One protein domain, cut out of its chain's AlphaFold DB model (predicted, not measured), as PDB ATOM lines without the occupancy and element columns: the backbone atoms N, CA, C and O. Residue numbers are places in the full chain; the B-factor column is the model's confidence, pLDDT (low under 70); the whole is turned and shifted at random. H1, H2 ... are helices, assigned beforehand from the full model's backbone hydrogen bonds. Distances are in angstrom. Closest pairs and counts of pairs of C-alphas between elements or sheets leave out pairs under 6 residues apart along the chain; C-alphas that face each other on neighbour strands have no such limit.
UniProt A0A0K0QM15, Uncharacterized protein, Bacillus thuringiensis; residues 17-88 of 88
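What this domain is: This is residues 17 to 88 of the 88 residues of an uncharacterized protein of Bacillus thuringiensis (UniProt A0A0K0QM15). Look for a flat V: the long straight helix H4 makes one arm, and the short helices H1, H2 and H3 with their links make a looser second arm. H1 packs on H4 at residues 62 to 66, H2 and H3 lie farther out, and residues 71 to 88 stick out free of the rest. The 72 printed residues hold four named helices, H1 to H4 in chain order, and no named strand; the class is all helix. The whole is only just extended, close to loose, with a radius of gyration of the C-alphas of 17.0 A and spans of 46 by 38 by 13 A.

How they stand to each other: Begin at H1, residues 17 to 24, and go on to H2, residues 26 to 35: they are close but not clearly touching, at a steep tilt of 58 degrees, the same way, and their closest C-alphas, Tyr 22 and Ser 28, are 6.6 A apart. H2 and H3, residues 46 to 50, only just touch, with 3 pairs of C-alphas within 8 A; the closest are those of His 35 and Asp 48, 6.7 A apart. H4, residues 59 to 86, touches H1 with residues 62 to 66 alone, at a steep tilt of 61 degrees, the same way; the closest C-alphas, Phe 18 and Val 66, are 5.8 A apart. H4 is apart from H2 and H3, and H1 is apart from H3. In H1, H2, H3 and H4 every O i to N i+4 pair is within hydrogen-bond range.

Where its parts are: Find C-alpha 17 at (128.223, 176.681, 132.435), where H1 begins its 10.7 A. H2 is 14.3 A long and H3 6.3 A. From C-alpha 59 at (133.859, 186.283, 131.974), H4 runs 41.1 A to C-alpha 86 at (139.113, 148.374, 146.915).

The domain as a whole: The C-alphas of Lys 47 and Lys 88, the two farthest apart, are 49.4 A apart. The printed part has no cut; the H1 to H2 link is tight, the other two are short. Mean pLDDT of the printed part is 88.7; look for values under 70 at residues 37 to 41 and 88.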
ATOM      1  N   ALA A  17     127.607 177.656 131.538       93.69
ATOM      2  CA  ALA A  17     128.223 176.681 132.435       93.69
ATOM      3  C   ALA A  17     128.321 177.216 133.871       93.69
ATOM      4  O   ALA A  17     127.921 176.534 134.809       93.69
ATOM      5  N   PHE A  18     128.754 178.469 134.034       95.00
ATOM      6  CA  PHE A  18     128.809 179.122 135.339       95.00
ATOM      7  C   PHE A  18     127.418 179.244 135.966       95.00
ATOM      8  O   PHE A  18     127.223 178.855 137.118       95.00
ATOM      9  N   LEU A  19     126.430 179.717 135.198       92.94
ATOM     10  CA  LEU A  19     125.061 179.828 135.693       92.94
ATOM     11  C   LEU A  19     124.520 178.464 136.127       92.94
ATOM     12  O   LEU A  19     123.909 178.368 137.185       92.94
ATOM     13  N   LYS A  20     124.766 177.405 135.350       93.06
ATOM     14  CA  LYS A  20     124.361 176.046 135.716       93.06
ATOM     15  C   LYS A  20     124.936 175.642 137.078       93.06
ATOM     16  O   LYS A  20     124.165 175.250 137.949       93.06
ATOM     17  N   LEU A  21     126.247 175.799 137.282       93.81
ATOM     18  CA  LEU A  21     126.892 175.485 138.563       93.81
ATOM     19  C   LEU A  21     126.304 176.304 139.712       93.81
ATOM     20  O   LEU A  21     126.044 175.778 140.792       93.81
ATOM     21  N   TYR A  22     126.042 177.591 139.476       93.38
ATOM     22  CA  TYR A  22     125.423 178.445 140.477       93.38
ATOM     23  C   TYR A  22     124.013 177.972 140.836       93.38
ATOM     24  O   TYR A  22     123.688 177.898 142.021       93.38
ATOM     25  N   LEU A  23     123.184 177.610 139.854       91.31
ATOM     26  CA  LEU A  23     121.835 177.078 140.077       91.31
ATOM     27  C   LEU A  23     121.855 175.743 140.834       91.31
ATOM     28  O   LEU A  23     120.971 175.496 141.649       91.31
ATOM     29  N   GLU A  24     122.863 174.906 140.596       91.50
ATOM     30  CA  GLU A  24     123.073 173.626 141.287       91.50
ATOM     31  C   GLU A  24     123.683 173.799 142.692       91.50
ATOM     32  O   GLU A  24     123.643 172.874 143.503       91.50
ATOM     33  N   SER A  25     124.202 174.987 143.018       92.56
ATOM     34  CA  SER A  25     124.815 175.256 144.318       92.56
ATOM     35  C   SER A  25     123.796 175.238 145.471       92.56
ATOM     36  O   SER A  25     122.633 175.617 145.287       92.56
ATOM     37  N   PRO A  26     124.229 174.907 146.706       91.56
ATOM     38  CA  PRO A  26     123.356 174.924 147.882       91.56
ATOM     39  C   PRO A  26     122.672 176.274 148.125       91.56
ATOM     40  O   PRO A  26     121.554 176.315 148.629       91.56
ATOM     41  N   ILE A  27     123.325 177.376 147.746       90.81
ATOM     42  CA  ILE A  27     122.807 178.738 147.918       90.81
ATOM     43  C   ILE A  27     121.564 178.943 147.048       90.81
ATOM     44  O   ILE A  27     120.516 179.351 147.550       90.81
ATOM     45  N   SER A  28     121.655 178.608 145.759       90.38
ATOM     46  CA  SER A  28     120.519 178.719 144.837       90.38
ATOM     47  C   SER A  28     119.409 177.737 145.188       90.38
ATOM     48  O   SER A  28     118.239 178.109 145.179       90.38
ATOM     49  N   GLN A  29     119.755 176.505 145.575       90.69
ATOM     50  CA  GLN A  29     118.769 175.517 146.022       90.69
ATOM     51  C   GLN A  29     118.016 175.985 147.274       90.69
ATOM     52  O   GLN A  29     116.793 175.863 147.341       90.69
ATOM     53  N   PHE A  30     118.714 176.590 148.239       90.94
ATOM     54  CA  PHE A  30     118.084 177.191 149.414       90.94
ATOM     55  C   PHE A  30     117.180 178.367 149.034       90.94
ATOM     56  O   PHE A  30     116.063 178.479 149.541       90.94
ATOM     57  N   TYR A  31     117.620 179.229 148.115       89.94
ATOM     58  CA  TYR A  31     116.778 180.306 147.606       89.94
ATOM     59  C   TYR A  31     115.486 179.749 146.989       89.94
ATOM     60  O   TYR A  31     114.399 180.182 147.370       89.94
ATOM     61  N   PHE A  32     115.575 178.741 146.118       88.25
ATOM     62  CA  PHE A  32     114.396 178.119 145.511       88.25
ATOM     63  C   PHE A  32     113.486 177.461 146.542       88.25
ATOM     64  O   PHE A  32     112.277 177.665 146.486       88.25
ATOM     65  N   ALA A  33     114.039 176.751 147.528       86.88
ATOM     66  CA  ALA A  33     113.260 176.138 148.602       86.88
ATOM     67  C   ALA A  33     112.373 177.142 149.352       86.88
ATOM     68  O   ALA A  33     111.235 176.820 149.680       86.88
ATOM     69  N   ASN A  34     112.858 178.368 149.563       86.38
ATOM     70  CA  ASN A  34     112.103 179.417 150.251       86.38
ATOM     71  C   ASN A  34     111.082 180.147 149.362       86.38
ATOM     72  O   ASN A  34     110.192 180.812 149.887       86.38
ATOM     73  N   HIS A  35     111.209 180.047 148.037       82.94
ATOM     74  CA  HIS A  35     110.340 180.744 147.078       82.94
ATOM     75  C   HIS A  35     109.383 179.802 146.331       82.94
ATOM     76  O   HIS A  35     108.506 180.261 145.599       82.94
ATOM     77  N   MET A  36     109.518 178.487 146.512       81.62
ATOM     78  CA  MET A  36     108.551 177.518 146.004       81.62
ATOM     79  C   MET A  36     107.219 177.649 146.747       81.62
ATOM     80  O   MET A  36     107.168 177.732 147.972       81.62
ATOM     81  N   ALA A  37     106.123 177.630 145.990       69.94
ATOM     82  CA  ALA A  37     104.767 177.719 146.518       69.94
ATOM     83  C   ALA A  37     103.942 176.488 146.115       69.94
ATOM     84  O   ALA A  37     104.099 175.957 145.014       69.94
ATOM     85  N   GLY A  38     103.031 176.066 146.996       64.06
ATOM     86  CA  GLY A  38     102.122 174.934 146.780       64.06
ATOM     87  C   GLY A  38     102.239 173.866 147.869       64.06
ATOM     88  O   GLY A  38     103.332 173.527 148.303       64.06
ATOM     89  N   SER A  39     101.102 173.339 148.333       61.84
ATOM     90  CA  SER A  39     101.046 172.345 149.418       61.84
ATOM     91  C   SER A  39     101.296 170.907 148.951       61.84
ATOM     92  O   SER A  39     101.794 170.093 149.719       61.84
ATOM     93  N   THR A  40     100.932 170.590 147.703       65.44
ATOM     94  CA  THR A  40     100.941 169.214 147.161       65.44
ATOM     95  C   THR A  40     101.898 169.058 145.978       65.44
ATOM     96  O   THR A  40     102.497 168.003 145.803       65.44
ATOM     97  N   VAL A  41     102.070 170.113 145.177       68.50
ATOM     98  CA  VAL A  41     103.068 170.198 144.104       68.50
ATOM     99  C   VAL A  41     103.811 171.508 144.302       68.50
ATOM    100  O   VAL A  41     103.208 172.577 144.198       68.50
ATOM    101  N   LEU A  42     105.100 171.417 144.621       73.69
ATOM    102  CA  LEU A  42     105.965 172.583 144.720       73.69
ATOM    103  C   LEU A  42     106.173 173.145 143.317       73.69
ATOM    104  O   LEU A  42     106.694 172.460 142.436       73.69
ATOM    105  N   ASN A  43     105.732 174.380 143.105       79.19
ATOM    106  CA  ASN A  43     105.946 175.097 141.860       79.19
ATOM    107  C   ASN A  43     106.895 176.269 142.115       79.19
ATOM    108  O   ASN A  43     106.699 177.019 143.073       79.19
ATOM    109  N   LEU A  44     107.902 176.428 141.255       81.62
ATOM    110  CA  LEU A  44     108.827 177.558 141.285       81.62
ATOM    111  C   LEU A  44     108.381 178.595 140.243       81.62
ATOM    112  O   LEU A  44     108.520 178.354 139.040       81.62
ATOM    113  N   PRO A  45     107.834 179.747 140.661       82.50
ATOM    114  CA  PRO A  45     107.387 180.762 139.722       82.50
ATOM    115  C   PRO A  45     108.560 181.355 138.930       82.50
ATOM    116  O   PRO A  45     109.599 181.698 139.489       82.50
ATOM    117  N   ILE A  46     108.364 181.582 137.627       82.38
ATOM    118  CA  ILE A  46     109.389 182.173 136.739       82.38
ATOM    119  C   ILE A  46     109.877 183.538 137.252       82.38
ATOM    120  O   ILE A  46     111.048 183.878 137.104       82.38
ATOM    121  N   LYS A  47     108.993 184.318 137.888       84.00
ATOM    122  CA  LYS A  47     109.350 185.600 138.516       84.00
ATOM    123  C   LYS A  47     110.469 185.447 139.553       84.00
ATOM    124  O   LYS A  47     111.356 186.288 139.597       84.00
ATOM    125  N   ASP A  48     110.465 184.364 140.326       84.25
ATOM    126  CA  ASP A  48     111.422 184.152 141.408       84.25
ATOM    127  C   ASP A  48     112.755 183.643 140.853       84.25
ATOM    128  O   ASP A  48     113.807 184.041 141.344       84.25
ATOM    129  N   VAL A  49     112.719 182.876 139.752       84.62
ATOM    130  CA  VAL A  49     113.911 182.518 138.960       84.62
ATOM    131  C   VAL A  49     114.588 183.767 138.390       84.62
ATOM    132  O   VAL A  49     115.802 183.904 138.492       84.62
ATOM    133  N   ASN A  50     113.815 184.701 137.828       85.38
ATOM    134  CA  ASN A  50     114.350 185.955 137.285       85.38
ATOM    135  C   ASN A  50     114.906 186.895 138.365       85.38
ATOM    136  O   ASN A  50     115.765 187.719 138.064       85.38
ATOM    137  N   ASN A  51     114.416 186.777 139.601       87.94
ATOM    138  CA  ASN A  51     114.851 187.585 140.738       87.94
ATOM    139  C   ASN A  51     116.016 186.961 141.517       87.94
ATOM    140  O   ASN A  51     116.497 187.583 142.463       87.94
ATOM    141  N   LEU A  52     116.467 185.754 141.150       87.69
ATOM    142  CA  LEU A  52     117.607 185.109 141.793       87.69
ATOM    143  C   LEU A  52     118.834 186.036 141.700       87.69
ATOM    144  O   LEU A  52     119.268 186.356 140.589       87.69
ATOM    145  N   PRO A  53     119.426 186.455 142.831       85.88
ATOM    146  CA  PRO A  53     120.633 187.262 142.801       85.88
ATOM    147  C   PRO A  53     121.794 186.393 142.312       85.88
ATOM    148  O   PRO A  53     122.236 185.483 143.013       85.88
ATOM    149  N   VAL A  54     122.275 186.656 141.098       86.75
ATOM    150  CA  VAL A  54     123.460 186.003 140.525       86.75
ATOM    151  C   VAL A  54     124.675 186.905 140.765       86.75
ATOM    152  O   VAL A  54     124.579 188.112 140.525       86.75
ATOM    153  N   PRO A  55     125.812 186.367 141.240       85.81
ATOM    154  CA  PRO A  55     127.023 187.154 141.445       85.81
ATOM    155  C   PRO A  55     127.522 187.779 140.137       85.81
ATOM    156  O   PRO A  55     127.483 187.161 139.072       85.81
ATOM    157  N   VAL A  56     128.014 189.016 140.232       83.44
ATOM    158  CA  VAL A  56     128.596 189.748 139.102       83.44
ATOM    159  C   VAL A  56     130.089 189.446 139.056       83.44
ATOM    160  O   VAL A  56     130.859 190.018 139.821       83.44
ATOM    161  N   LEU A  57     130.475 188.532 138.170       89.69
ATOM    162  CA  LEU A  57     131.865 188.163 137.899       89.69
ATOM    163  C   LEU A  57     132.208 188.486 136.444       89.69
ATOM    164  O   LEU A  57     131.335 188.420 135.571       89.69
ATOM    165  N   SER A  58     133.472 188.800 136.171       94.56
ATOM    166  CA  SER A  58     133.981 188.891 134.797       94.56
ATOM    167  C   SER A  58     133.879 187.541 134.077       94.56
ATOM    168  O   SER A  58     133.732 186.496 134.713       94.56
ATOM    169  N   ILE A  59     133.927 187.537 132.741       94.38
ATOM    170  CA  ILE A  59     133.859 186.283 131.974       94.38
ATOM    171  C   ILE A  59     135.048 185.391 132.324       94.38
ATOM    172  O   ILE A  59     134.869 184.202 132.558       94.38
ATOM    173  N   GLU A  60     136.231 185.977 132.457       95.31
ATOM    174  CA  GLU A  60     137.471 185.287 132.790       95.31
ATOM    175  C   GLU A  60     137.380 184.579 134.153       95.31
ATOM    176  O   GLU A  60     137.743 183.406 134.270       95.31
ATOM    177  N   GLU A  61     136.829 185.254 135.169       95.00
ATOM    178  CA  GLU A  61     136.585 184.667 136.495       95.00
ATOM    179  C   GLU A  61     135.538 183.549 136.444       95.00
ATOM    180  O   GLU A  61     135.694 182.520 137.104       95.00
ATOM    181  N   GLN A  62     134.476 183.721 135.649       94.94
ATOM    182  CA  GLN A  62     133.463 182.681 135.461       94.94
ATOM    183  C   GLN A  62     134.066 181.430 134.808       94.94
ATOM    184  O   GLN A  62     133.772 180.316 135.245       94.94
ATOM    185  N   GLU A  63     134.920 181.588 133.793       95.94
ATOM    186  CA  GLU A  63     135.615 180.462 133.162       95.94
ATOM    187  C   GLU A  63     136.561 179.770 134.143       95.94
ATOM    188  O   GLU A  63     136.597 178.543 134.200       95.94
ATOM    189  N   GLU A  64     137.324 180.537 134.925       96.62
ATOM    190  CA  GLU A  64     138.228 179.976 135.927       96.62
ATOM    191  C   GLU A  64     137.477 179.170 136.984       96.62
ATOM    192  O   GLU A  64     137.898 178.063 137.327       96.62
ATOM    193  N   PHE A  65     136.346 179.692 137.455       94.75
ATOM    194  CA  PHE A  65     135.492 179.000 138.408       94.75
ATOM    195  C   PHE A  65     134.970 177.675 137.845       94.75
ATOM    196  O   PHE A  65     135.071 176.640 138.505       94.75
ATOM    197  N   VAL A  66     134.454 177.693 136.609       95.62
ATOM    198  CA  VAL A  66     133.953 176.486 135.936       95.62
ATOM    199  C   VAL A  66     135.064 175.450 135.786       95.62
ATOM    200  O   VAL A  66     134.864 174.300 136.170       95.62
ATOM    201  N   ARG A  67     136.250 175.854 135.307       97.00
ATOM    202  CA  ARG A  67     137.394 174.943 135.138       97.00
ATOM    203  C   ARG A  67     137.789 174.273 136.452       97.00
ATOM    204  O   ARG A  67     137.899 173.052 136.501       97.00
ATOM    205  N   LYS A  68     137.957 175.056 137.523       96.25
ATOM    206  CA  LYS A  68     138.326 174.534 138.849       96.25
ATOM    207  C   LYS A  68     137.305 173.523 139.359       96.25
ATOM    208  O   LYS A  68     137.681 172.449 139.821       96.25
ATOM    209  N   TYR A  69     136.020 173.842 139.230       95.50
ATOM    210  CA  TYR A  69     134.952 172.941 139.646       95.50
ATOM    211  C   TYR A  69     134.964 171.623 138.857       95.50
ATOM    212  O   TYR A  69     134.834 170.549 139.440       95.50
ATOM    213  N   GLU A  70     135.137 171.684 137.534       94.88
ATOM    214  CA  GLU A  70     135.199 170.490 136.684       94.88
ATOM    215  C   GLU A  70     136.405 169.604 137.020       94.88
ATOM    216  O   GLU A  70     136.267 168.383 137.121       94.88
ATOM    217  N   GLU A  71     137.573 170.203 137.255       96.56
ATOM    218  CA  GLU A  71     138.776 169.485 137.686       96.56
ATOM    219  C   GLU A  71     138.561 168.771 139.029       96.56
ATOM    220  O   GLU A  71     138.870 167.581 139.164       96.56
ATOM    221  N   GLU A  72     137.989 169.465 140.014       95.75
ATOM    222  CA  GLU A  72     137.656 168.881 141.315       95.75
ATOM    223  C   GLU A  72     136.635 167.745 141.187       95.75
ATOM    224  O   GLU A  72     136.832 166.671 141.762       95.75
ATOM    225  N   ALA A  73     135.586 167.929 140.382       93.75
ATOM    226  CA  ALA A  73     134.568 166.911 140.146       93.75
ATOM    227  C   ALA A  73     135.163 165.634 139.530       93.75
ATOM    228  O   ALA A  73     134.841 164.524 139.963       93.75
ATOM    229  N   ILE A  74     136.082 165.775 138.568       96.38
ATOM    230  CA  ILE A  74     136.810 164.647 137.971       96.38
ATOM    231  C   ILE A  74     137.662 163.930 139.024       96.38
ATOM    232  O   ILE A  74     137.684 162.698 139.068       96.38
ATOM    233  N   ASN A  75     138.364 164.678 139.875       96.94
ATOM    234  CA  ASN A  75     139.206 164.102 140.923       96.94
ATOM    235  C   ASN A  75     138.378 163.319 141.951       96.94
ATOM    236  O   ASN A  75     138.752 162.203 142.319       96.94
ATOM    237  N   ILE A  76     137.229 163.859 142.362       96.12
ATOM    238  CA  ILE A  76     136.289 163.181 143.261       96.12
ATOM    239  C   ILE A  76     135.761 161.898 142.612       96.12
ATOM    240  O   ILE A  76     135.806 160.840 143.240       96.12
ATOM    241  N   ALA A  77     135.322 161.960 141.352       95.56
ATOM    242  CA  ALA A  77     134.806 160.796 140.632       95.56
ATOM    243  C   ALA A  77     135.844 159.664 140.545       95.56
ATOM    244  O   ALA A  77     135.535 158.515 140.862       95.56
ATOM    245  N   LYS A  78     137.100 159.994 140.210       96.25
ATOM    246  CA  LYS A  78     138.212 159.028 140.205       96.25
ATOM    247  C   LYS A  78     138.436 158.405 141.580       96.25
ATOM    248  O   LYS A  78     138.689 157.205 141.675       96.25
ATOM    249  N   LYS A  79     138.349 159.201 142.653       95.81
ATOM    250  CA  LYS A  79     138.574 158.692 144.008       95.81
ATOM    251  C   LYS A  79     137.466 157.747 144.462       95.81
ATOM    252  O   LYS A  79     137.759 156.742 145.104       95.81
ATOM    253  N   ILE A  80     136.216 158.051 144.114       96.31
ATOM    254  CA  ILE A  80     135.074 157.167 144.372       96.31
ATOM    255  C   ILE A  80     135.281 155.830 143.652       96.31
ATOM    256  O   ILE A  80     135.177 154.785 144.289       96.31
ATOM    257  N   GLU A  81     135.669 155.854 142.375       95.75
ATOM    258  CA  GLU A  81     135.930 154.635 141.601       95.75
ATOM    259  C   GLU A  81     137.059 153.783 142.213       95.75
ATOM    260  O   GLU A  81     136.941 152.562 142.321       95.75
ATOM    261  N   GLU A  82     138.150 154.411 142.658       95.50
ATOM    262  CA  GLU A  82     139.247 153.715 143.339       95.50
ATOM    263  C   GLU A  82     138.773 153.039 144.637       95.50
ATOM    264  O   GLU A  82     139.077 151.869 144.878       95.50
ATOM    265  N   LEU A  83     137.986 153.743 145.457       95.06
ATOM    266  CA  LEU A  83     137.436 153.204 146.704       95.06
ATOM    267  C   LEU A  83     136.461 152.043 146.459       95.06
ATOM    268  O   LEU A  83     136.455 151.080 147.224       95.06
ATOM    269  N   GLU A  84     135.655 152.104 145.400       94.38
ATOM    270  CA  GLU A  84     134.756 151.011 145.019       94.38
ATOM    271  C   GLU A  84     135.518 149.767 144.561       94.38
ATOM    272  O   GLU A  84     135.130 148.650 144.908       94.38
ATOM    273  N   ARG A  85     136.630 149.946 143.838       93.12
ATOM    274  CA  ARG A  85     137.510 148.840 143.437       93.12
ATOM    275  C   ARG A  85     138.165 148.161 144.638       93.12
ATOM    276  O   ARG A  85     138.295 146.949 144.620       93.12
ATOM    277  N   LEU A  86     138.531 148.917 145.677       89.19
ATOM    278  CA  LEU A  86     139.113 148.374 146.915       89.19
ATOM    279  C   LEU A  86     138.099 147.636 147.805       89.19
ATOM    280  O   LEU A  86     138.500 146.881 148.686       89.19
ATOM    281  N   ARG A  87     136.794 147.875 147.618       80.25
ATOM    282  CA  ARG A  87     135.719 147.171 148.343       80.25
ATOM    283  C   ARG A  87     135.290 145.858 147.676       80.25
ATOM    284  O   ARG A  87     134.507 145.134 148.289       80.25
ATOM    285  N   LYS A  88     135.745 145.581 146.450       58.69
ATOM    286  CA  LYS A  88     135.548 144.306 145.740       58.69
ATOM    287  C   LYS A  88     136.718 143.364 145.984       58.69
ATOM    288  O   LYS A  88     136.437 142.150 146.059       58.69
TER     289      LYS A  88